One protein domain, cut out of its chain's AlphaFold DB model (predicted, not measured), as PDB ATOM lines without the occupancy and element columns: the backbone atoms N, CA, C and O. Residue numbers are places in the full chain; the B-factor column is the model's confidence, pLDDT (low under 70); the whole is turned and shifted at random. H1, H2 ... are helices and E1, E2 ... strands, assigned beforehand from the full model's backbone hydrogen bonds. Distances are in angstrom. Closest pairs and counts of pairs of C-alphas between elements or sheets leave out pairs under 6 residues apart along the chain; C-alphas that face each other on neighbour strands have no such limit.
ATOM      1  N   ARG A  64      11.179  87.844   9.622       91.62
ATOM      2  CA  ARG A  64       9.817  87.766  10.172       91.62
ATOM      3  C   ARG A  64       9.000  86.586   9.635       91.62
ATOM      4  O   ARG A  64       8.073  86.164  10.320       91.62
ATOM      5  N   PHE A  65       9.341  86.065   8.457       93.31
ATOM      6  CA  PHE A  65       8.675  84.929   7.817       93.31
ATOM      7  C   PHE A  65       9.268  83.568   8.201       93.31
ATOM      8  O   PHE A  65       8.699  82.532   7.856       93.31
ATOM      9  N   GLU A  66      10.397  83.544   8.907       92.06
ATOM     10  CA  GLU A  66      11.029  82.296   9.317       92.06
ATOM     11  C   GLU A  66      10.153  81.527  10.308       92.06
ATOM     12  O   GLU A  66       9.520  82.101  11.201       92.06
ATOM     13  N   ASN A  67      10.168  80.199  10.165       92.19
ATOM     14  CA  ASN A  67       9.487  79.244  11.042       92.19
ATOM     15  C   ASN A  67       7.955  79.393  11.108       92.19
ATOM     16  O   ASN A  67       7.323  78.838  12.007       92.19
ATOM     17  N   VAL A  68       7.345  80.105  10.156       94.75
ATOM     18  CA  VAL A  68       5.886  80.174  10.026       94.75
ATOM     19  C   VAL A  68       5.375  78.855   9.451       94.75
ATOM     20  O   VAL A  68       5.718  78.483   8.333       94.75
ATOM     21  N   THR A  69       4.530  78.159  10.211       94.62
ATOM     22  CA  THR A  69       3.917  76.878   9.808       94.62
ATOM     23  C   THR A  69       2.393  76.919   9.787       94.62
ATOM     24  O   THR A  69       1.768  76.068   9.145       94.62
ATOM     25  N   VAL A  70       1.786  77.908  10.454       95.12
ATOM     26  CA  VAL A  70       0.340  78.160  10.445       95.12
ATOM     27  C   VAL A  70       0.093  79.615  10.067       95.12
ATOM     28  O   VAL A  70       0.509  80.525  10.785       95.12
ATOM     29  N   LEU A  71      -0.604  79.834   8.954       94.69
ATOM     30  CA  LEU A  71      -0.907  81.162   8.424       94.69
ATOM     31  C   LEU A  71      -2.394  81.488   8.600       94.69
ATOM     32  O   LEU A  71      -3.260  80.706   8.226       94.69
ATOM     33  N   GLY A  72      -2.698  82.652   9.153       93.31
ATOM     34  CA  GLY A  72      -4.018  83.267   9.146       93.31
ATOM     35  C   GLY A  72      -4.080  84.396   8.123       93.31
ATOM     36  O   GLY A  72      -3.087  85.094   7.907       93.31
ATOM     37  N   VAL A  73      -5.247  84.586   7.516       92.19
ATOM     38  CA  VAL A  73      -5.543  85.735   6.657       92.19
ATOM     39  C   VAL A  73      -6.798  86.426   7.167       92.19
ATOM     40  O   VAL A  73      -7.834  85.779   7.295       92.19
ATOM     41  N   ASP A  74      -6.680  87.725   7.432       89.50
ATOM     42  CA  ASP A  74      -7.755  88.592   7.923       89.50
ATOM     43  C   ASP A  74      -8.039  89.715   6.917       89.50
ATOM     44  O   ASP A  74      -7.120  90.284   6.321       89.50
ATOM     45  N   GLU A  75      -9.312  90.046   6.721       87.56
ATOM     46  CA  GLU A  75      -9.745  91.136   5.845       87.56
ATOM     47  C   GLU A  75     -10.254  92.314   6.671       87.56
ATOM     48  O   GLU A  75     -11.255  92.203   7.379       87.56
ATOM     49  N   HIS A  76      -9.652  93.493   6.507       87.44
ATOM     50  CA  HIS A  76     -10.022  94.650   7.318       87.44
ATOM     51  C   HIS A  76     -10.260  95.918   6.494       87.44
ATOM     52  O   HIS A  76      -9.525  96.250   5.559       87.44
ATOM     53  N   ILE A  77     -11.300  96.662   6.885       89.75
ATOM     54  CA  ILE A  77     -11.618  97.991   6.358       89.75
ATOM     55  C   ILE A  77     -11.083  99.043   7.332       89.75
ATOM     56  O   ILE A  77     -11.676  99.295   8.376       89.75
ATOM     57  N   TRP A  78      -9.975  99.687   6.970       88.31
ATOM     58  CA  TRP A  78      -9.255 100.641   7.817       88.31
ATOM     59  C   TRP A  78      -9.973 101.980   7.984       88.31
ATOM     60  O   TRP A  78      -9.844 102.642   9.014       88.31
ATOM     61  N   HIS A  79     -10.700 102.426   6.957       87.19
ATOM     62  CA  HIS A  79     -11.436 103.682   7.016       87.19
ATOM     63  C   HIS A  79     -12.625 103.724   6.053       87.19
ATOM     64  O   HIS A  79     -12.629 103.113   4.993       87.19
ATOM     65  N   HIS A  80     -13.629 104.535   6.377       88.56
ATOM     66  CA  HIS A  80     -14.844 104.676   5.561       88.56
ATOM     67  C   HIS A  80     -14.861 105.950   4.698       88.56
ATOM     68  O   HIS A  80     -15.890 106.323   4.147       88.56
ATOM     69  N   VAL A  81     -13.719 106.632   4.589       87.69
ATOM     70  CA  VAL A  81     -13.558 107.916   3.882       87.69
ATOM     71  C   VAL A  81     -12.927 107.746   2.488       87.69
ATOM     72  O   VAL A  81     -12.788 106.627   1.998       87.69
ATOM     73  N   SER A  82     -12.564 108.864   1.846       87.31
ATOM     74  CA  SER A  82     -12.062 108.929   0.465       87.31
ATOM     75  C   SER A  82     -10.932 107.939   0.172       87.31
ATOM     76  O   SER A  82      -9.896 107.963   0.829       87.31
ATOM     77  N   THR A  83     -11.101 107.147  -0.886       88.25
ATOM     78  CA  THR A  83     -10.094 106.201  -1.389       88.25
ATOM     79  C   THR A  83      -9.123 106.819  -2.393       88.25
ATOM     80  O   THR A  83      -8.359 106.099  -3.035       88.25
ATOM     81  N   ARG A  84      -9.163 108.147  -2.585       90.12
ATOM     82  CA  ARG A  84      -8.207 108.835  -3.462       90.12
ATOM     83  C   ARG A  84      -6.775 108.609  -2.957       90.12
ATOM     84  O   ARG A  84      -6.591 108.435  -1.745       90.12
ATOM     85  N   PRO A  85      -5.766 108.623  -3.843       88.56
ATOM     86  CA  PRO A  85      -4.371 108.533  -3.434       88.56
ATOM     87  C   PRO A  85      -4.018 109.581  -2.377       88.56
ATOM     88  O   PRO A  85      -4.533 110.699  -2.397       88.56
ATOM     89  N   VAL A  86      -3.099 109.237  -1.471       86.25
ATOM     90  CA  VAL A  86      -2.608 110.175  -0.445       86.25
ATOM     91  C   VAL A  86      -1.958 111.408  -1.086       86.25
ATOM     92  O   VAL A  86      -2.088 112.508  -0.560       86.25
ATOM     93  N   ALA A  87      -1.323 111.241  -2.252       89.94
ATOM     94  CA  ALA A  87      -0.747 112.337  -3.035       89.94
ATOM     95  C   ALA A  87      -1.789 113.377  -3.493       89.94
ATOM     96  O   ALA A  87      -1.446 114.545  -3.649       89.94
ATOM     97  N   ASP A  88      -3.055 112.971  -3.632       91.31
ATOM     98  CA  ASP A  88      -4.157 113.820  -4.094       91.31
ATOM     99  C   ASP A  88      -5.052 114.292  -2.933       91.31
ATOM    100  O   ASP A  88      -6.234 114.577  -3.134       91.31
ATOM    101  N   ASP A  89      -4.533 114.333  -1.702       86.31
ATOM    102  CA  ASP A  89      -5.294 114.669  -0.484       86.31
ATOM    103  C   ASP A  89      -6.427 113.661  -0.172       86.31
ATOM    104  O   ASP A  89      -7.500 113.980   0.350       86.31
ATOM    105  N   GLY A  90      -6.227 112.403  -0.569       88.38
ATOM    106  CA  GLY A  90      -7.060 111.269  -0.181       88.38
ATOM    107  C   GLY A  90      -6.500 110.492   1.013       88.38
ATOM    108  O   GLY A  90      -5.542 110.908   1.664       88.38
ATOM    109  N   ARG A  91      -7.104 109.340   1.328       88.56
ATOM    110  CA  ARG A  91      -6.648 108.456   2.422       88.56
ATOM    111  C   ARG A  91      -6.030 107.147   1.940       88.56
ATOM    112  O   ARG A  91      -5.500 106.403   2.755       88.56
ATOM    113  N   GLY A  92      -5.993 106.934   0.626       90.44
ATOM    114  CA  GLY A  92      -5.455 105.729   0.015       90.44
ATOM    115  C   GLY A  92      -6.426 104.545   0.077       90.44
ATOM    116  O   GLY A  92      -7.634 104.733   0.249       90.44
ATOM    117  N   PRO A  93      -5.916 103.318  -0.118       90.38
ATOM    118  CA  PRO A  93      -6.714 102.107  -0.005       90.38
ATOM    119  C   PRO A  93      -7.373 102.030   1.369       90.38
ATOM    120  O   PRO A  93      -6.728 102.272   2.383       90.38
ATOM    121  N   LYS A  94      -8.655 101.668   1.394       90.88
ATOM    122  CA  LYS A  94      -9.389 101.461   2.645       90.88
ATOM    123  C   LYS A  94      -9.464 100.001   3.069       90.88
ATOM    124  O   LYS A  94      -9.786  99.729   4.216       90.88
ATOM    125  N   GLU A  95      -9.240  99.083   2.139       91.38
ATOM    126  CA  GLU A  95      -9.362  97.644   2.352       91.38
ATOM    127  C   GLU A  95      -7.971  97.036   2.333       91.38
ATOM    128  O   GLU A  95      -7.164  97.387   1.468       91.38
ATOM    129  N   PHE A  96      -7.708  96.136   3.268       92.06
ATOM    130  CA  PHE A  96      -6.428  95.465   3.379       92.06
ATOM    131  C   PHE A  96      -6.616  94.000   3.751       92.06
ATOM    132  O   PHE A  96      -7.554  93.635   4.462       92.06
ATOM    133  N   THR A  97      -5.677  93.189   3.283       92.25
ATOM    134  CA  THR A  97      -5.530  91.782   3.630       92.25
ATOM    135  C   THR A  97      -4.324  91.663   4.558       92.25
ATOM    136  O   THR A  97      -3.200  91.993   4.173       92.25
ATOM    137  N   GLY A  98      -4.570  91.263   5.801       93.06
ATOM    138  CA  GLY A  98      -3.555  91.028   6.817       93.06
ATOM    139  C   GLY A  98      -3.126  89.569   6.829       93.06
ATOM    140  O   GLY A  98      -3.964  88.671   6.845       93.06
ATOM    141  N   MET A  99      -1.820  89.333   6.857       94.44
ATOM    142  CA  MET A  99      -1.237  88.002   6.997       94.44
ATOM    143  C   MET A  99      -0.729  87.844   8.420       94.44
ATOM    144  O   MET A  99       0.079  88.646   8.887       94.44
ATOM    145  N   VAL A 100      -1.194  86.812   9.116       94.31
ATOM    146  CA  VAL A 100      -0.937  86.607  10.541       94.31
ATOM    147  C   VAL A 100      -0.288  85.249  10.755       94.31
ATOM    148  O   VAL A 100      -0.812  84.223  10.347       94.31
ATOM    149  N   ASP A 101       0.849  85.221  11.429       95.00
ATOM    150  CA  ASP A 101       1.462  83.995  11.915       95.00
ATOM    151  C   ASP A 101       0.711  83.493  13.152       95.00
ATOM    152  O   ASP A 101       0.671  84.157  14.195       95.00
ATOM    153  N   LEU A 102       0.126  82.308  13.021       95.00
ATOM    154  CA  LEU A 102      -0.612  81.602  14.064       95.00
ATOM    155  C   LEU A 102       0.145  80.359  14.555       95.00
ATOM    156  O   LEU A 102      -0.436  79.503  15.228       95.00
ATOM    157  N   THR A 103       1.433  80.247  14.222       94.12
ATOM    158  CA  THR A 103       2.293  79.144  14.649       94.12
ATOM    159  C   THR A 103       2.335  79.061  16.172       94.12
ATOM    160  O   THR A 103       2.427  80.071  16.881       94.12
ATOM    161  N   ARG A 104       2.236  77.833  16.684       93.25
ATOM    162  CA  ARG A 104       2.307  77.539  18.116       93.25
ATOM    163  C   ARG A 104       3.753  77.304  18.532       93.25
ATOM    164  O   ARG A 104       4.515  76.692  17.789       93.25
ATOM    165  N   ASP A 105       4.114  77.775  19.719       90.94
ATOM    166  CA  ASP A 105       5.391  77.418  20.336       90.94
ATOM    167  C   ASP A 105       5.374  75.986  20.909       90.94
ATOM    168  O   ASP A 105       4.375  75.268  20.811       90.94
ATOM    169  N   SER A 106       6.493  75.562  21.508       90.25
ATOM    170  CA  SER A 106       6.647  74.230  22.112       90.25
ATOM    171  C   SER A 106       5.620  73.927  23.207       90.25
ATOM    172  O   SER A 106       5.323  72.761  23.451       90.25
ATOM    173  N   ASP A 107       5.059  74.962  23.836       93.31
ATOM    174  CA  ASP A 107       4.046  74.845  24.886       93.31
ATOM    175  C   ASP A 107       2.617  74.906  24.314       93.31
ATOM    176  O   ASP A 107       1.634  74.955  25.056       93.31
ATOM    177  N   GLY A 108       2.478  74.944  22.985       90.31
ATOM    178  CA  GLY A 108       1.199  75.022  22.291       90.31
ATOM    179  C   GLY A 108       0.571  76.418  22.275       90.31
ATOM    180  O   GLY A 108      -0.576  76.549  21.831       90.31
ATOM    181  N   ARG A 109       1.266  77.470  22.729       91.25
ATOM    182  CA  ARG A 109       0.722  78.837  22.766       91.25
ATOM    183  C   ARG A 109       0.847  79.505  21.403       91.25
ATOM    184  O   ARG A 109       1.905  79.491  20.784       91.25
ATOM    185  N   VAL A 110      -0.241  80.126  20.949       88.88
ATOM    186  CA  VAL A 110      -0.244  80.956  19.736       88.88
ATOM    187  C   VAL A 110       0.244  82.348  20.110       88.88
ATOM    188  O   VAL A 110      -0.317  82.971  21.011       88.88
ATOM    189  N   ARG A 111       1.265  82.849  19.412       76.19
ATOM    190  CA  ARG A 111       1.747  84.226  19.606       76.19
ATOM    191  C   ARG A 111       0.983  85.268  18.789       76.19
ATOM    192  O   ARG A 111       1.053  86.432  19.153       76.19
ATOM    193  N   ALA A 112       0.266  84.850  17.741       88.62
ATOM    194  CA  ALA A 112      -0.527  85.693  16.839       88.62
ATOM    195  C   ALA A 112       0.223  86.968  16.414       88.62
ATOM    196  O   ALA A 112       0.040  88.048  16.973       88.62
ATOM    197  N   ARG A 113       1.102  86.838  15.419       90.38
ATOM    198  CA  ARG A 113       1.966  87.933  14.960       90.38
ATOM    199  C   ARG A 113       1.549  88.394  13.571       90.38
ATOM    200  O   ARG A 113       1.570  87.603  12.638       90.38
ATOM    201  N   LEU A 114       1.250  89.682  13.409       92.00
ATOM    202  CA  LEU A 114       1.068  90.273  12.082       92.00
ATOM    203  C   LEU A 114       2.394  90.204  11.307       92.00
ATOM    204  O   LEU A 114       3.409  90.742  11.756       92.00
ATOM    205  N   LEU A 115       2.376  89.522  10.168       94.19
ATOM    206  CA  LEU A 115       3.514  89.370   9.266       94.19
ATOM    207  C   LEU A 115       3.562  90.491   8.236       94.19
ATOM    208  O   LEU A 115       4.639  90.998   7.920       94.19
ATOM    209  N   ASP A 116       2.401  90.833   7.683       93.69
ATOM    210  CA  ASP A 116       2.309  91.800   6.604       93.69
ATOM    211  C   ASP A 116       0.874  92.300   6.418       93.69
ATOM    212  O   ASP A 116      -0.085  91.672   6.875       93.69
ATOM    213  N   LEU A 117       0.744  93.433   5.733       91.94
ATOM    214  CA  LEU A 117      -0.527  94.056   5.412       91.94
ATOM    215  C   LEU A 117      -0.494  94.589   3.981       91.94
ATOM    216  O   LEU A 117       0.175  95.582   3.695       91.94
ATOM    217  N   VAL A 118      -1.253  93.957   3.090       92.31
ATOM    218  CA  VAL A 118      -1.307  94.352   1.677       92.31
ATOM    219  C   VAL A 118      -2.626  95.046   1.346       92.31
ATOM    220  O   VAL A 118      -3.677  94.621   1.831       92.31
ATOM    221  N   PRO A 119      -2.616  96.105   0.518       90.12
ATOM    222  CA  PRO A 119      -3.842  96.715   0.030       90.12
ATOM    223  C   PRO A 119      -4.714  95.739  -0.763       90.12
ATOM    224  O   PRO A 119      -4.225  94.941  -1.562       90.12
ATOM    225  N   GLY A 120      -6.025  95.889  -0.609       86.69
ATOM    226  CA  GLY A 120      -7.039  95.085  -1.277       86.69
ATOM    227  C   GLY A 120      -7.635  94.012  -0.373       86.69
ATOM    228  O   GLY A 120      -7.056  93.611   0.633       86.69
ATOM    229  N   ARG A 121      -8.825  93.557  -0.759       80.12
ATOM    230  CA  ARG A 121      -9.634  92.569  -0.041       80.12
ATOM    231  C   ARG A 121     -10.092  91.488  -1.016       80.12
ATOM    232  O   ARG A 121     -11.207  91.520  -1.535       80.12
ATOM    233  N   SER A 122      -9.159  90.634  -1.429       80.12
ATOM    234  CA  SER A 122      -9.442  89.606  -2.435       80.12
ATOM    235  C   SER A 122      -8.497  88.416  -2.333       80.12
ATOM    236  O   SER A 122      -7.325  88.563  -1.984       80.12
ATOM    237  N   GLY A 123      -8.972  87.247  -2.774       81.12
ATOM    238  CA  GLY A 123      -8.121  86.064  -2.947       81.12
ATOM    239  C   GLY A 123      -6.932  86.295  -3.886       81.12
ATOM    240  O   GLY A 123      -5.893  85.661  -3.719       81.12
ATOM    241  N   ALA A 124      -7.042  87.234  -4.832       84.75
ATOM    242  CA  ALA A 124      -5.942  87.605  -5.718       84.75
ATOM    243  C   ALA A 124      -4.807  88.322  -4.968       84.75
ATOM    244  O   ALA A 124      -3.649  87.981  -5.185       84.75
ATOM    245  N   ALA A 125      -5.127  89.253  -4.061       86.50
ATOM    246  CA  ALA A 125      -4.125  89.937  -3.237       86.50
ATOM    247  C   ALA A 125      -3.336  88.930  -2.386       86.50
ATOM    248  O   ALA A 125      -2.106  88.932  -2.406       86.50
ATOM    249  N   TYR A 126      -4.044  87.998  -1.739       88.56
ATOM    250  CA  TYR A 126      -3.421  86.909  -0.989       88.56
ATOM    251  C   TYR A 126      -2.557  85.997  -1.878       88.56
ATOM    252  O   TYR A 126      -1.413  85.702  -1.537       88.56
ATOM    253  N   LYS A 127      -3.065  85.576  -3.047       88.94
ATOM    254  CA  LYS A 127      -2.330  84.702  -3.977       88.94
ATOM    255  C   LYS A 127      -1.042  85.354  -4.486       88.94
ATOM    256  O   LYS A 127      -0.015  84.679  -4.545       88.94
ATOM    257  N   THR A 128      -1.095  86.635  -4.849       92.12
ATOM    258  CA  THR A 128       0.081  87.403  -5.281       92.12
ATOM    259  C   THR A 128       1.098  87.494  -4.154       92.12
ATOM    260  O   THR A 128       2.242  87.090  -4.347       92.12
ATOM    261  N   TRP A 129       0.664  87.916  -2.962       93.56
ATOM    262  CA  TRP A 129       1.539  88.020  -1.795       93.56
ATOM    263  C   TRP A 129       2.227  86.689  -1.469       93.56
ATOM    264  O   TRP A 129       3.434  86.647  -1.242       93.56
ATOM    265  N   LEU A 130       1.477  85.583  -1.511       92.44
ATOM    266  CA  LEU A 130       2.008  84.251  -1.238       92.44
ATOM    267  C   LEU A 130       3.038  83.821  -2.297       92.44
ATOM    268  O   LEU A 130       4.037  83.186  -1.965       92.44
ATOM    269  N   GLY A 131       2.809  84.171  -3.568       91.94
ATOM    270  CA  GLY A 131       3.740  83.906  -4.666       91.94
ATOM    271  C   GLY A 131       5.077  84.636  -4.513       91.94
ATOM    272  O   GLY A 131       6.123  84.049  -4.782       91.94
ATOM    273  N   GLU A 132       5.058  85.875  -4.019       93.31
ATOM    274  CA  GLU A 132       6.265  86.683  -3.793       93.31
ATOM    275  C   GLU A 132       7.183  86.127  -2.695       93.31
ATOM    276  O   GLU A 132       8.376  86.419  -2.699       93.31
ATOM    277  N   ARG A 133       6.665  85.313  -1.763       93.00
ATOM    278  CA  ARG A 133       7.478  84.703  -0.692       93.00
ATOM    279  C   ARG A 133       8.291  83.484  -1.150       93.00
ATOM    280  O   ARG A 133       9.159  83.013  -0.419       93.00
ATOM    281  N   GLY A 134       8.030  82.969  -2.351       90.31
ATOM    282  CA  GLY A 134       8.756  81.837  -2.926       90.31
ATOM    283  C   GLY A 134       8.330  80.461  -2.399       90.31
ATOM    284  O   GLY A 134       7.460  80.314  -1.541       90.31
ATOM    285  N   GLU A 135       8.919  79.408  -2.967       91.31
ATOM    286  CA  GLU A 135       8.518  78.016  -2.702       91.31
ATOM    287  C   GLU A 135       8.852  77.550  -1.282       91.31
ATOM    288  O   GLU A 135       8.047  76.871  -0.646       91.31
ATOM    289  N   THR A 136      10.011  77.945  -0.753       91.19
ATOM    290  CA  THR A 136      10.466  77.529   0.581       91.19
ATOM    291  C   THR A 136       9.491  77.958   1.674       91.19
ATOM    292  O   THR A 136       9.126  77.156   2.525       91.19
ATOM    293  N   PHE A 137       9.012  79.203   1.628       93.25
ATOM    294  CA  PHE A 137       8.024  79.687   2.589       93.25
ATOM    295  C   PHE A 137       6.691  78.943   2.446       93.25
ATOM    296  O   PHE A 137       6.134  78.461   3.428       93.25
ATOM    297  N   ARG A 138       6.198  78.800   1.209       92.44
ATOM    298  CA  ARG A 138       4.911  78.143   0.929       92.44
ATOM    299  C   ARG A 138       4.886  76.683   1.363       92.44
ATOM    300  O   ARG A 138       3.901  76.254   1.950       92.44
ATOM    301  N   SER A 139       5.961  75.947   1.101       92.19
ATOM    302  CA  SER A 139       6.106  74.546   1.515       92.19
ATOM    303  C   SER A 139       6.262  74.376   3.031       92.19
ATOM    304  O   SER A 139       5.941  73.312   3.553       92.19
ATOM    305  N   GLY A 140       6.700  75.419   3.747       92.44
ATOM    306  CA  GLY A 140       6.748  75.443   5.211       92.44
ATOM    307  C   GLY A 140       5.380  75.620   5.884       92.44
ATOM    308  O   GLY A 140       5.214  75.235   7.042       92.44
ATOM    309  N   ILE A 141       4.381  76.156   5.172       93.25
ATOM    310  CA  ILE A 141       3.025  76.338   5.702       93.25
ATOM    311  C   ILE A 141       2.257  75.016   5.628       93.25
ATOM    312  O   ILE A 141       1.932  74.515   4.555       93.25
ATOM    313  N   SER A 142       1.898  74.484   6.793       91.25
ATOM    314  CA  SER A 142       1.113  73.252   6.934       91.25
ATOM    315  C   SER A 142      -0.396  73.501   6.999       91.25
ATOM    316  O   SER A 142      -1.189  72.673   6.551       91.25
ATOM    317  N   VAL A 143      -0.805  74.645   7.555       89.75
ATOM    318  CA  VAL A 143      -2.209  75.015   7.761       89.75
ATOM    319  C   VAL A 143      -2.394  76.484   7.406       89.75
ATOM    320  O   VAL A 143      -1.636  77.338   7.865       89.75
ATOM    321  N   ALA A 144      -3.433  76.782   6.628       89.06
ATOM    322  CA  ALA A 144      -3.869  78.144   6.357       89.06
ATOM    323  C   ALA A 144      -5.333  78.314   6.782       89.06
ATOM    324  O   ALA A 144      -6.196  77.552   6.343       89.06
ATOM    325  N   SER A 145      -5.610  79.304   7.627       84.62
ATOM    326  CA  SER A 145      -6.964  79.727   7.985       84.62
ATOM    327  C   SER A 145      -7.298  80.992   7.210       84.62
ATOM    328  O   SER A 145      -6.599  81.997   7.331       84.62
ATOM    329  N   LEU A 146      -8.355  80.931   6.410       82.06
ATOM    330  CA  LEU A 146      -8.808  82.031   5.569       82.06
ATOM    331  C   LEU A 146     -10.233  82.381   5.981       82.06
ATOM    332  O   LEU A 146     -11.098  81.500   5.970       82.06
ATOM    333  N   ASP A 147     -10.490  83.649   6.288       72.75
ATOM    334  CA  ASP A 147     -11.865  84.137   6.303       72.75
ATOM    335  C   ASP A 147     -12.482  84.027   4.896       72.75
ATOM    336  O   ASP A 147     -11.745  83.903   3.912       72.75
TER     337      ASP A 147
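Overview. This is residues 64 to 147 of the 157 residues of an uncharacterized protein of Schaalia turicensis (UniProt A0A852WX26). A strongly twisted sheet of four strands, E3 E2 E1 E4, has the helix H1 slantwise over one face and no named helix over the other, while the short helix H2 lies beyond the end of H1, off the sheet. Long links reach out from two opposite ends of the sheet, residues 78 to 94 at one and residues 102 to 112 at the other, and make the long axis. The printed part has 84 residues with two named helices and four named strands, in the order E1 E2 E3 H1 H2 E4; the sheet is mixed and the class is mixed, helices and strands. The whole is loose, with a radius of gyration of the C-alphas of 14.8 A, and elongated, spanning 47 by 26 by 21 A.

Along the chain. Find C-alpha 70 at (0.340, 78.160, 10.445); from there E1, residues 70 to 77, runs 23.5 A to C-alpha 77 at (-11.618, 97.991, 6.358). E2 is residues 95 to 101, 19.9 A, and E3 is residues 113 to 119, 18.3 A. H1 is residues 123 to 132, 14.4 A, and H2 is residues 134 to 140, 10.5 A. E4, residues 143 to 146, runs 9.9 A and ends at C-alpha 146 at (-8.808, 82.031, 5.569).

Arrangement. Begin with E1 E2 E3, a meander, each strand the antiparallel neighbour of the one before. E1 and E2 form a hairpin at 158 degrees; look for N 72 and O 100, 2.7 A apart. E2 and E3 form a hairpin at 155 degrees, with N 115 and O 99 at 2.8 A. On the other side of E1, the edge strand E4 is parallel to it at 12 degrees, with N 145 and O 71 at 2.8 A. H1 is on the sheet at a height over the sheet of 9.4 A. It lies over E2, slantwise to the strands, at 48 degrees to E2 on the local plane; their closest C-alphas are those of Thr 97 and Tyr 126, 7.0 A apart. E3, H1 H2, E4 make a split strand-helix-strand unit, two strands running the same way with E2 and E1 between them, and its crossover is right-handed. H1 and H2 are close but not clearly touching, about perpendicular at 79 degrees, with the closest C-alphas, those of Leu 130 and Arg 138, 7.1 A apart. H2 is not on the sheet and is apart from E1, E2 and E3. In H1 and H2 every O i to N i+4 pair is within hydrogen-bond range.

Size, cuts and confidence. The two C-alphas farthest apart are those of Asp 88 and Asp 107, 49.3 A, one in each long link. The links E1 to E2, 17 residues, and E2 to E3, 11 residues, are long; the others are tight. The printed part has no cut. The mean pLDDT of the printed part is 90.1, and no printed residue is under 70.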